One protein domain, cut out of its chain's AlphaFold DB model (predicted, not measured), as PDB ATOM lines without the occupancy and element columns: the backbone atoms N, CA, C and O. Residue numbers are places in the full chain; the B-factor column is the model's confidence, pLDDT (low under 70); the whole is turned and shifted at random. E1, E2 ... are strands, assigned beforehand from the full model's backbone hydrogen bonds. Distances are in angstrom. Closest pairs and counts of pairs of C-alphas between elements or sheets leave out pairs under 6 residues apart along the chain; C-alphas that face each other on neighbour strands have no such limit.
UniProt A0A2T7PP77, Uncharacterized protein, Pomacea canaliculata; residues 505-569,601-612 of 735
ATOM      1  N   GLU A 505     -14.789 -13.124   1.369       83.50
ATOM      2  CA  GLU A 505     -13.596 -13.881   0.986       83.50
ATOM      3  C   GLU A 505     -13.788 -15.377   1.292       83.50
ATOM      4  O   GLU A 505     -13.903 -15.783   2.453       83.50
ATOM      5  N   CYS A 506     -13.690 -16.232   0.267       87.81
ATOM      6  CA  CYS A 506     -13.448 -17.668   0.437       87.81
ATOM      7  C   CYS A 506     -12.036 -17.887   1.038       87.81
ATOM      8  O   CYS A 506     -11.088 -18.280   0.355       87.81
ATOM      9  N   ARG A 507     -11.885 -17.602   2.339       85.12
ATOM     10  CA  ARG A 507     -10.619 -17.628   3.097       85.12
ATOM     11  C   ARG A 507     -10.740 -18.284   4.467       85.12
ATOM     12  O   ARG A 507      -9.847 -19.044   4.851       85.12
ATOM     13  N   VAL A 508     -11.840 -18.032   5.180       85.38
ATOM     14  CA  VAL A 508     -12.111 -18.588   6.514       85.38
ATOM     15  C   VAL A 508     -13.157 -19.710   6.409       85.38
ATOM     16  O   VAL A 508     -14.249 -19.472   5.900       85.38
ATOM     17  N   PRO A 509     -12.875 -20.940   6.881       89.25
ATOM     18  CA  PRO A 509     -13.870 -22.013   6.901       89.25
ATOM     19  C   PRO A 509     -14.956 -21.710   7.939       89.25
ATOM     20  O   PRO A 509     -14.634 -21.427   9.092       89.25
ATOM     21  N   GLN A 510     -16.230 -21.819   7.566       87.75
ATOM     22  CA  GLN A 510     -17.345 -21.433   8.434       87.75
ATOM     23  C   GLN A 510     -17.770 -22.561   9.401       87.75
ATOM     24  O   GLN A 510     -17.664 -23.750   9.062       87.75
ATOM     25  N   PRO A 511     -18.260 -22.229  10.614       91.12
ATOM     26  CA  PRO A 511     -18.732 -23.209  11.591       91.12
ATOM     27  C   PRO A 511     -20.104 -23.782  11.203       91.12
ATOM     28  O   PRO A 511     -21.126 -23.103  11.252       91.12
ATOM     29  N   GLN A 512     -20.150 -25.075  10.882       89.00
ATOM     30  CA  GLN A 512     -21.369 -25.804  10.533       89.00
ATOM     31  C   GLN A 512     -21.769 -26.783  11.647       89.00
ATOM     32  O   GLN A 512     -20.959 -27.594  12.103       89.00
ATOM     33  N   ILE A 513     -23.044 -26.761  12.051       93.94
ATOM     34  CA  ILE A 513     -23.638 -27.790  12.918       93.94
ATOM     35  C   ILE A 513     -23.973 -29.015  12.062       93.94
ATOM     36  O   ILE A 513     -24.758 -28.922  11.120       93.94
ATOM     37  N   VAL A 514     -23.419 -30.177  12.410       91.69
ATOM     38  CA  VAL A 514     -23.691 -31.452  11.728       91.69
ATOM     39  C   VAL A 514     -24.190 -32.492  12.726       91.69
ATOM     40  O   VAL A 514     -23.611 -32.672  13.797       91.69
ATOM     41  N   ASN A 515     -25.282 -33.180  12.379       92.06
ATOM     42  CA  ASN A 515     -25.808 -34.302  13.161       92.06
ATOM     43  C   ASN A 515     -24.849 -35.495  13.088       92.06
ATOM     44  O   ASN A 515     -24.380 -35.854  12.009       92.06
ATOM     45  N   VAL A 516     -24.585 -36.124  14.231       89.88
ATOM     46  CA  VAL A 516     -23.649 -37.245  14.333       89.88
ATOM     47  C   VAL A 516     -24.445 -38.546  14.401       89.88
ATOM     48  O   VAL A 516     -25.083 -38.849  15.409       89.88
ATOM     49  N   GLU A 517     -24.434 -39.309  13.308       84.75
ATOM     50  CA  GLU A 517     -25.029 -40.649  13.263       84.75
ATOM     51  C   GLU A 517     -24.173 -41.664  14.037       84.75
ATOM     52  O   GLU A 517     -22.948 -41.557  14.078       84.75
ATOM     53  N   ASP A 518     -24.803 -42.705  14.596       80.69
ATOM     54  CA  ASP A 518     -24.083 -43.876  15.110       80.69
ATOM     55  C   ASP A 518     -23.333 -44.558  13.947       80.69
ATOM     56  O   ASP A 518     -23.987 -45.156  13.084       80.69
ATOM     57  N   PRO A 519     -21.984 -44.545  13.910       76.06
ATOM     58  CA  PRO A 519     -21.224 -45.099  12.786       76.06
ATOM     59  C   PRO A 519     -21.376 -46.621  12.665       76.06
ATOM     60  O   PRO A 519     -21.059 -47.199  11.628       76.06
ATOM     61  N   LYS A 520     -21.877 -47.292  13.712       79.00
ATOM     62  CA  LYS A 520     -22.174 -48.730  13.712       79.00
ATOM     63  C   LYS A 520     -23.642 -49.017  13.356       79.00
ATOM     64  O   LYS A 520     -23.997 -50.186  13.217       79.00
ATOM     65  N   LYS A 521     -24.476 -47.977  13.198       78.19
ATOM     66  CA  LYS A 521     -25.918 -48.011  12.881       78.19
ATOM     67  C   LYS A 521     -26.729 -48.967  13.774       78.19
ATOM     68  O   LYS A 521     -27.678 -49.602  13.329       78.19
ATOM     69  N   GLN A 522     -26.375 -49.050  15.059       76.75
ATOM     70  CA  GLN A 522     -26.977 -49.939  16.064       76.75
ATOM     71  C   GLN A 522     -28.130 -49.279  16.845       76.75
ATOM     72  O   GLN A 522     -28.479 -49.742  17.929       76.75
ATOM     73  N   GLY A 523     -28.696 -48.177  16.340       76.00
ATOM     74  CA  GLY A 523     -29.766 -47.437  17.020       76.00
ATOM     75  C   GLY A 523     -29.334 -46.774  18.334       76.00
ATOM     76  O   GLY A 523     -30.183 -46.480  19.179       76.00
ATOM     77  N   ARG A 524     -28.026 -46.561  18.535       83.00
ATOM     78  CA  ARG A 524     -27.499 -45.814  19.683       83.00
ATOM     79  C   ARG A 524     -27.782 -44.327  19.498       83.00
ATOM     80  O   ARG A 524     -27.690 -43.811  18.389       83.00
ATOM     81  N   ILE A 525     -28.084 -43.641  20.593       83.19
ATOM     82  CA  ILE A 525     -28.196 -42.186  20.629       83.19
ATOM     83  C   ILE A 525     -26.843 -41.646  21.094       83.19
ATOM     84  O   ILE A 525     -26.365 -41.986  22.176       83.19
ATOM     85  N   LEU A 526     -26.218 -40.827  20.253       88.56
ATOM     86  CA  LEU A 526     -25.053 -40.029  20.621       88.56
ATOM     87  C   LEU A 526     -25.533 -38.763  21.334       88.56
ATOM     88  O   LEU A 526     -26.495 -38.133  20.892       88.56
ATOM     89  N   TYR A 527     -24.866 -38.396  22.427       88.69
ATOM     90  CA  TYR A 527     -25.082 -37.127  23.114       88.69
ATOM     91  C   TYR A 527     -23.760 -36.339  23.216       88.69
ATOM     92  O   TYR A 527     -22.780 -36.888  23.734       88.69
ATOM     93  N   PRO A 528     -23.711 -35.071  22.756       93.50
ATOM     94  CA  PRO A 528     -24.750 -34.388  21.974       93.50
ATOM     95  C   PRO A 528     -24.993 -35.082  20.619       93.50
ATOM     96  O   PRO A 528     -24.094 -35.708  20.063       93.50
ATOM     97  N   SER A 529     -26.210 -34.978  20.076       89.06
ATOM     98  CA  SER A 529     -26.576 -35.615  18.795       89.06
ATOM     99  C   SER A 529     -26.067 -34.862  17.560       89.06
ATOM    100  O   SER A 529     -26.258 -35.308  16.431       89.06
ATOM    101  N   CYS A 530     -25.442 -33.705  17.766       94.19
ATOM    102  CA  CYS A 530     -24.810 -32.878  16.752       94.19
ATOM    103  C   CYS A 530     -23.483 -32.319  17.282       94.19
ATOM    104  O   CYS A 530     -23.220 -32.326  18.486       94.19
ATOM    105  N   THR A 531     -22.626 -31.849  16.381       94.81
ATOM    106  CA  THR A 531     -21.353 -31.213  16.726       94.81
ATOM    107  C   THR A 531     -21.025 -30.093  15.741       94.81
ATOM    108  O   THR A 531     -21.545 -30.082  14.624       94.81
ATOM    109  N   VAL A 532     -20.180 -29.147  16.155       94.44
ATOM    110  CA  VAL A 532     -19.711 -28.047  15.297       94.44
ATOM    111  C   VAL A 532     -18.398 -28.449  14.632       94.44
ATOM    112  O   VAL A 532     -17.459 -28.878  15.310       94.44
ATOM    113  N   ILE A 533     -18.337 -28.289  13.312       92.94
ATOM    114  CA  ILE A 533     -17.152 -28.521  12.479       92.94
ATOM    115  C   ILE A 533     -16.929 -27.331  11.545       92.94
ATOM    116  O   ILE A 533     -17.886 -26.708  11.101       92.94
ATOM    117  N   TYR A 534     -15.674 -27.025  11.232       91.38
ATOM    118  CA  TYR A 534     -15.305 -25.893  10.379       91.38
ATOM    119  C   TYR A 534     -15.089 -26.366   8.941       91.38
ATOM    120  O   TYR A 534     -14.166 -27.142   8.681       91.38
ATOM    121  N   ARG A 535     -15.947 -25.933   8.016       89.38
ATOM    122  CA  ARG A 535     -15.992 -26.423   6.629       89.38
ATOM    123  C   ARG A 535     -15.940 -25.291   5.610       89.38
ATOM    124  O   ARG A 535     -16.312 -24.163   5.898       89.38
ATOM    125  N   CYS A 536     -15.506 -25.647   4.409       87.88
ATOM    126  CA  CYS A 536     -15.568 -24.802   3.223       87.88
ATOM    127  C   CYS A 536     -16.758 -25.253   2.369       87.88
ATOM    128  O   CYS A 536     -16.987 -26.458   2.214       87.88
ATOM    129  N   ARG A 537     -17.528 -24.290   1.872       80.12
ATOM    130  CA  ARG A 537     -18.725 -24.464   1.046       80.12
ATOM    131  C   ARG A 537     -18.951 -23.196   0.225       80.12
ATOM    132  O   ARG A 537     -18.406 -22.145   0.536       80.12
ATOM    133  N   ASN A 538     -19.851 -23.278  -0.745       79.00
ATOM    134  CA  ASN A 538     -20.241 -22.164  -1.615       79.00
ATOM    135  C   ASN A 538     -21.040 -21.064  -0.871       79.00
ATOM    136  O   ASN A 538     -21.357 -20.045  -1.464       79.00
ATOM    137  N   ASP A 539     -21.363 -21.266   0.415       79.38
ATOM    138  CA  ASP A 539     -21.895 -20.258   1.347       79.38
ATOM    139  C   ASP A 539     -20.854 -19.779   2.384       79.38
ATOM    140  O   ASP A 539     -21.197 -19.105   3.349       79.38
ATOM    141  N   SER A 540     -19.575 -20.135   2.207       82.00
ATOM    142  CA  SER A 540     -18.455 -19.685   3.056       82.00
ATOM    143  C   SER A 540     -17.706 -18.467   2.507       82.00
ATOM    144  O   SER A 540     -16.763 -18.015   3.150       82.00
ATOM    145  N   GLY A 541     -18.087 -17.994   1.319       83.50
ATOM    146  CA  GLY A 541     -17.480 -16.881   0.595       83.50
ATOM    147  C   GLY A 541     -17.737 -16.992  -0.912       83.50
ATOM    148  O   GLY A 541     -18.011 -18.079  -1.428       83.50
ATOM    149  N   CYS A 542     -17.645 -15.867  -1.614       85.69
ATOM    150  CA  CYS A 542     -17.763 -15.759  -3.064       85.69
ATOM    151  C   CYS A 542     -16.490 -16.265  -3.774       85.69
ATOM    152  O   CYS A 542     -15.394 -16.288  -3.208       85.69
ATOM    153  N   CYS A 543     -16.638 -16.680  -5.034       87.44
ATOM    154  CA  CYS A 543     -15.564 -17.105  -5.942       87.44
ATOM    155  C   CYS A 543     -15.896 -16.638  -7.372       87.44
ATOM    156  O   CYS A 543     -17.038 -16.261  -7.635       87.44
ATOM    157  N   GLY A 544     -14.933 -16.688  -8.301       84.56
ATOM    158  CA  GLY A 544     -15.198 -16.376  -9.711       84.56
ATOM    159  C   GLY A 544     -16.190 -17.356 -10.367       84.56
ATOM    160  O   GLY A 544     -16.335 -18.489  -9.905       84.56
ATOM    161  N   PRO A 545     -16.849 -16.987 -11.482       82.25
ATOM    162  CA  PRO A 545     -17.977 -17.739 -12.057       82.25
ATOM    163  C   PRO A 545     -17.641 -19.148 -12.587       82.25
ATOM    164  O   PRO A 545     -18.546 -19.932 -12.875       82.25
ATOM    165  N   ARG A 546     -16.352 -19.499 -12.718       85.06
ATOM    166  CA  ARG A 546     -15.863 -20.843 -13.100       85.06
ATOM    167  C   ARG A 546     -15.142 -21.570 -11.942       85.06
ATOM    168  O   ARG A 546     -14.522 -22.615 -12.154       85.06
ATOM    169  N   GLU A 547     -15.224 -21.038 -10.721       86.44
ATOM    170  CA  GLU A 547     -14.499 -21.501  -9.533       86.44
ATOM    171  C   GLU A 547     -15.438 -21.888  -8.378       86.44
ATOM    172  O   GLU A 547     -16.583 -21.450  -8.307       86.44
ATOM    173  N   GLU A 548     -14.956 -22.712  -7.445       88.31
ATOM    174  CA  GLU A 548     -15.757 -23.193  -6.311       88.31
ATOM    175  C   GLU A 548     -14.950 -23.185  -5.000       88.31
ATOM    176  O   GLU A 548     -13.742 -23.457  -5.003       88.31
ATOM    177  N   CYS A 549     -15.604 -22.861  -3.873       88.88
ATOM    178  CA  CYS A 549     -14.959 -22.652  -2.569       88.88
ATOM    179  C   CYS A 549     -14.617 -23.987  -1.868       88.88
ATOM    180  O   CYS A 549     -15.278 -24.421  -0.919       88.88
ATOM    181  N   GLY A 550     -13.591 -24.671  -2.381       88.06
ATOM    182  CA  GLY A 550     -13.169 -26.011  -1.958       88.06
ATOM    183  C   GLY A 550     -12.005 -26.039  -0.951       88.06
ATOM    184  O   GLY A 550     -11.127 -25.177  -0.990       88.06
ATOM    185  N   PRO A 551     -11.939 -27.042  -0.054       88.69
ATOM    186  CA  PRO A 551     -10.910 -27.129   0.984       88.69
ATOM    187  C   PRO A 551      -9.497 -27.318   0.403       88.69
ATOM    188  O   PRO A 551      -9.225 -28.301  -0.281       88.69
ATOM    189  N   LYS A 552      -8.564 -26.409   0.726       86.19
ATOM    190  CA  LYS A 552      -7.151 -26.511   0.301       86.19
ATOM    191  C   LYS A 552      -6.339 -27.501   1.148       86.19
ATOM    192  O   LYS A 552      -5.412 -28.130   0.646       86.19
ATOM    193  N   THR A 553      -6.666 -27.629   2.434       84.62
ATOM    194  CA  THR A 553      -6.037 -28.588   3.357       84.62
ATOM    195  C   THR A 553      -7.091 -29.226   4.245       84.62
ATOM    196  O   THR A 553      -7.991 -28.523   4.703       84.62
ATOM    197  N   GLU A 554      -6.909 -30.493   4.600       86.00
ATOM    198  CA  GLU A 554      -7.789 -31.211   5.521       86.00
ATOM    199  C   GLU A 554      -7.039 -31.604   6.802       86.00
ATOM    200  O   GLU A 554      -6.073 -32.364   6.772       86.00
ATOM    201  N   ARG A 555      -7.481 -31.076   7.948       83.62
ATOM    202  CA  ARG A 555      -7.031 -31.455   9.295       83.62
ATOM    203  C   ARG A 555      -8.062 -32.345   9.976       83.62
ATOM    204  O   ARG A 555      -9.211 -32.416   9.554       83.62
ATOM    205  N   VAL A 556      -7.633 -33.028  11.033       82.56
ATOM    206  CA  VAL A 556      -8.396 -34.069  11.731       82.56
ATOM    207  C   VAL A 556      -8.734 -33.622  13.148       82.56
ATOM    208  O   VAL A 556      -7.840 -33.441  13.970       82.56
ATOM    209  N   VAL A 557     -10.026 -33.483  13.450       86.88
ATOM    210  CA  VAL A 557     -10.513 -33.110  14.787       86.88
ATOM    211  C   VAL A 557     -11.127 -34.301  15.520       86.88
ATOM    212  O   VAL A 557     -11.904 -35.073  14.961       86.88
ATOM    213  N   PHE A 558     -10.818 -34.411  16.810       86.69
ATOM    214  CA  PHE A 558     -11.417 -35.386  17.717       86.69
ATOM    215  C   PHE A 558     -12.529 -34.750  18.545       86.69
ATOM    216  O   PHE A 558     -12.395 -33.630  19.038       86.69
ATOM    217  N   LYS A 559     -13.635 -35.481  18.703       89.81
ATOM    218  CA  LYS A 559     -14.760 -35.133  19.578       89.81
ATOM    219  C   LYS A 559     -15.201 -36.396  20.324       89.81
ATOM    220  O   LYS A 559     -15.305 -37.470  19.730       89.81
ATOM    221  N   THR A 560     -15.443 -36.263  21.623       88.81
ATOM    222  CA  THR A 560     -15.933 -37.351  22.481       88.81
ATOM    223  C   THR A 560     -17.443 -37.226  22.627       88.81
ATOM    224  O   THR A 560     -17.953 -36.122  22.805       88.81
ATOM    225  N   PHE A 561     -18.155 -38.352  22.569       88.31
ATOM    226  CA  PHE A 561     -19.613 -38.396  22.673       88.31
ATOM    227  C   PHE A 561     -20.036 -39.446  23.699       88.31
ATOM    228  O   PHE A 561     -19.428 -40.514  23.801       88.31
ATOM    229  N   MET A 562     -21.109 -39.166  24.438       86.12
ATOM    230  CA  MET A 562     -21.734 -40.158  25.309       86.12
ATOM    231  C   MET A 562     -22.631 -41.081  24.477       86.12
ATOM    232  O   MET A 562     -23.409 -40.616  23.642       86.12
ATOM    233  N   LEU A 563     -22.514 -42.395  24.689       88.69
ATOM    234  CA  LEU A 563     -23.259 -43.417  23.947       88.69
ATOM    235  C   LEU A 563     -24.430 -43.959  24.771       88.69
ATOM    236  O   LEU A 563     -24.315 -44.972  25.464       88.69
ATOM    237  N   ILE A 564     -25.591 -43.325  24.627       83.50
ATOM    238  CA  ILE A 564     -26.841 -43.788  25.228       83.50
ATOM    239  C   ILE A 564     -27.411 -44.892  24.330       83.50
ATOM    240  O   ILE A 564     -27.963 -44.638  23.255       83.50
ATOM    241  N   LYS A 565     -27.296 -46.157  24.748       78.50
ATOM    242  CA  LYS A 565     -28.098 -47.212  24.117       78.50
ATOM    243  C   LYS A 565     -29.557 -47.011  24.504       78.50
ATOM    244  O   LYS A 565     -29.872 -46.949  25.689       78.50
ATOM    245  N   ARG A 566     -30.459 -47.060  23.521       65.38
ATOM    246  CA  ARG A 566     -31.837 -47.468  23.800       65.38
ATOM    247  C   ARG A 566     -31.808 -48.909  24.301       65.38
ATOM    248  O   ARG A 566     -31.671 -49.845  23.516       65.38
ATOM    249  N   LEU A 567     -31.915 -49.074  25.616       59.75
ATOM    250  CA  LEU A 567     -32.417 -50.310  26.194       59.75
ATOM    251  C   LEU A 567     -33.808 -50.526  25.599       59.75
ATOM    252  O   LEU A 567     -34.667 -49.649  25.697       59.75
ATOM    253  N   LEU A 568     -34.026 -51.676  24.964       46.62
ATOM    254  CA  LEU A 568     -35.366 -52.118  24.588       46.62
ATOM    255  C   LEU A 568     -36.066 -52.623  25.852       46.62
ATOM    256  O   LEU A 568     -36.292 -53.817  26.023       46.62
ATOM    257  N   LEU A 569     -36.371 -51.683  26.751       44.91
ATOM    258  CA  LEU A 569     -37.364 -51.871  27.792       44.91
ATOM    259  C   LEU A 569     -38.710 -52.028  27.084       44.91
ATOM    260  O   LEU A 569     -39.385 -51.053  26.766       44.91
ATOM    261  N   MET A 601     -25.586 -46.692  31.697       37.50
ATOM    262  CA  MET A 601     -24.562 -45.999  30.912       37.50
ATOM    263  C   MET A 601     -23.565 -46.993  30.297       37.50
ATOM    264  O   MET A 601     -23.214 -48.012  30.897       37.50
ATOM    265  N   LEU A 602     -23.089 -46.701  29.081       46.66
ATOM    266  CA  LEU A 602     -22.171 -47.573  28.335       46.66
ATOM    267  C   LEU A 602     -20.970 -46.821  27.747       46.66
ATOM    268  O   LEU A 602     -20.608 -47.005  26.584       46.66
ATOM    269  N   GLY A 603     -20.331 -46.041  28.622       46.28
ATOM    270  CA  GLY A 603     -18.979 -45.518  28.455       46.28
ATOM    271  C   GLY A 603     -18.853 -44.252  27.605       46.28
ATOM    272  O   GLY A 603     -19.589 -44.020  26.643       46.28
ATOM    273  N   THR A 604     -17.845 -43.451  27.944       41.03
ATOM    274  CA  THR A 604     -17.269 -42.432  27.067       41.03
ATOM    275  C   THR A 604     -16.410 -43.129  26.012       41.03
ATOM    276  O   THR A 604     -15.293 -43.565  26.276       41.03
ATOM    277  N   SER A 605     -16.930 -43.262  24.791       41.94
ATOM    278  CA  SER A 605     -16.128 -43.731  23.656       41.94
ATOM    279  C   SER A 605     -15.620 -42.513  22.886       41.94
ATOM    280  O   SER A 605     -16.440 -41.664  22.523       41.94
ATOM    281  N   PRO A 606     -14.324 -42.421  22.531       43.81
ATOM    282  CA  PRO A 606     -13.954 -41.601  21.388       43.81
ATOM    283  C   PRO A 606     -14.683 -42.175  20.164       43.81
ATOM    284  O   PRO A 606     -14.674 -43.392  19.944       43.81
ATOM    285  N   VAL A 607     -15.371 -41.323  19.404       42.62
ATOM    286  CA  VAL A 607     -16.099 -41.733  18.197       42.62
ATOM    287  C   VAL A 607     -15.486 -41.005  17.014       42.62
ATOM    288  O   VAL A 607     -15.710 -39.817  16.805       42.62
ATOM    289  N   ALA A 608     -14.693 -41.744  16.245       36.53
ATOM    290  CA  ALA A 608     -14.139 -41.291  14.979       36.53
ATOM    291  C   ALA A 608     -15.271 -41.093  13.956       36.53
ATOM    292  O   ALA A 608     -15.815 -42.067  13.429       36.53
ATOM    293  N   VAL A 609     -15.643 -39.841  13.676       38.47
ATOM    294  CA  VAL A 609     -16.675 -39.497  12.679       38.47
ATOM    295  C   VAL A 609     -16.022 -39.389  11.297       38.47
ATOM    296  O   VAL A 609     -15.724 -38.300  10.817       38.47
ATOM    297  N   VAL A 610     -15.747 -40.538  10.674       32.72
ATOM    298  CA  VAL A 610     -15.045 -40.621   9.381       32.72
ATOM    299  C   VAL A 610     -16.040 -40.638   8.219       32.72
ATOM    300  O   VAL A 610     -16.824 -41.576   8.080       32.72
ATOM    301  N   TYR A 611     -15.974 -39.644   7.330       33.97
ATOM    302  CA  TYR A 611     -16.855 -39.535   6.156       33.97
ATOM    303  C   TYR A 611     -16.363 -40.304   4.907       33.97
ATOM    304  O   TYR A 611     -16.522 -39.831   3.785       33.97
ATOM    305  N   ARG A 612     -15.801 -41.513   5.087       31.34
ATOM    306  CA  ARG A 612     -15.692 -42.600   4.078       31.34
ATOM    307  C   ARG A 612     -15.010 -43.839   4.688       31.34
ATOM    308  O   ARG A 612     -13.980 -43.715   5.334       31.34
TER     309      ARG A 612
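Overview. This is residues 505 to 569 and 601 to 612 of the 735 residues of an uncharacterized protein of Pomacea canaliculata (UniProt A0A2T7PP77). The domain is a long, thin rod with little regular structure: the strand pair E1 and E3 lies near its middle, the small sheet of E2, E5 and E6 toward one end, and the loop of residues 536 to 553 toward the other. The printed part has 77 residues, 28 of them in six named strands, E1 to E6 in order, with no named helix: all strand. Both sheets are antiparallel, the larger in order E2 - E5 - E6. The whole is loose, radius of gyration of the C-alphas 16.5 A, spans 56 by 20 by 20 A.

Along the chain. E1, residues 510 to 515, runs 16.1 A from C-alpha 510 at (-17.345, -21.433, 8.434). E2 is residues 524 to 527, E3 530 to 535, 14.9 A, E4 554 to 556, E5 560 to 565, 15.7 A. E6, residues 604 to 606, ends at C-alpha 606, (-13.954, -41.601, 21.388).

Arrangement. E1 and E3 are antiparallel at 147 degrees; N 512 and O 533 are 2.8 A apart, within hydrogen-bond range. E2 runs on into E3 at 68 degrees. E2 and E5 are antiparallel at 139 degrees, N 525 to O 564 2.8 A. E5 and E6 are antiparallel at 125 degrees, with no backbone N and O within hydrogen-bond range. E4 pairs with no named strand.

Size, cuts and confidence. The C-alphas farthest apart, of Gly 544 and Leu 569, are 56.2 A apart. Residues 570 to 600 are cut out, C-alphas 569 and 601 being 14.4 A apart. The link E3 to E4 is long. Residues 566 to 569 and 601 to 612 have pLDDT under 70.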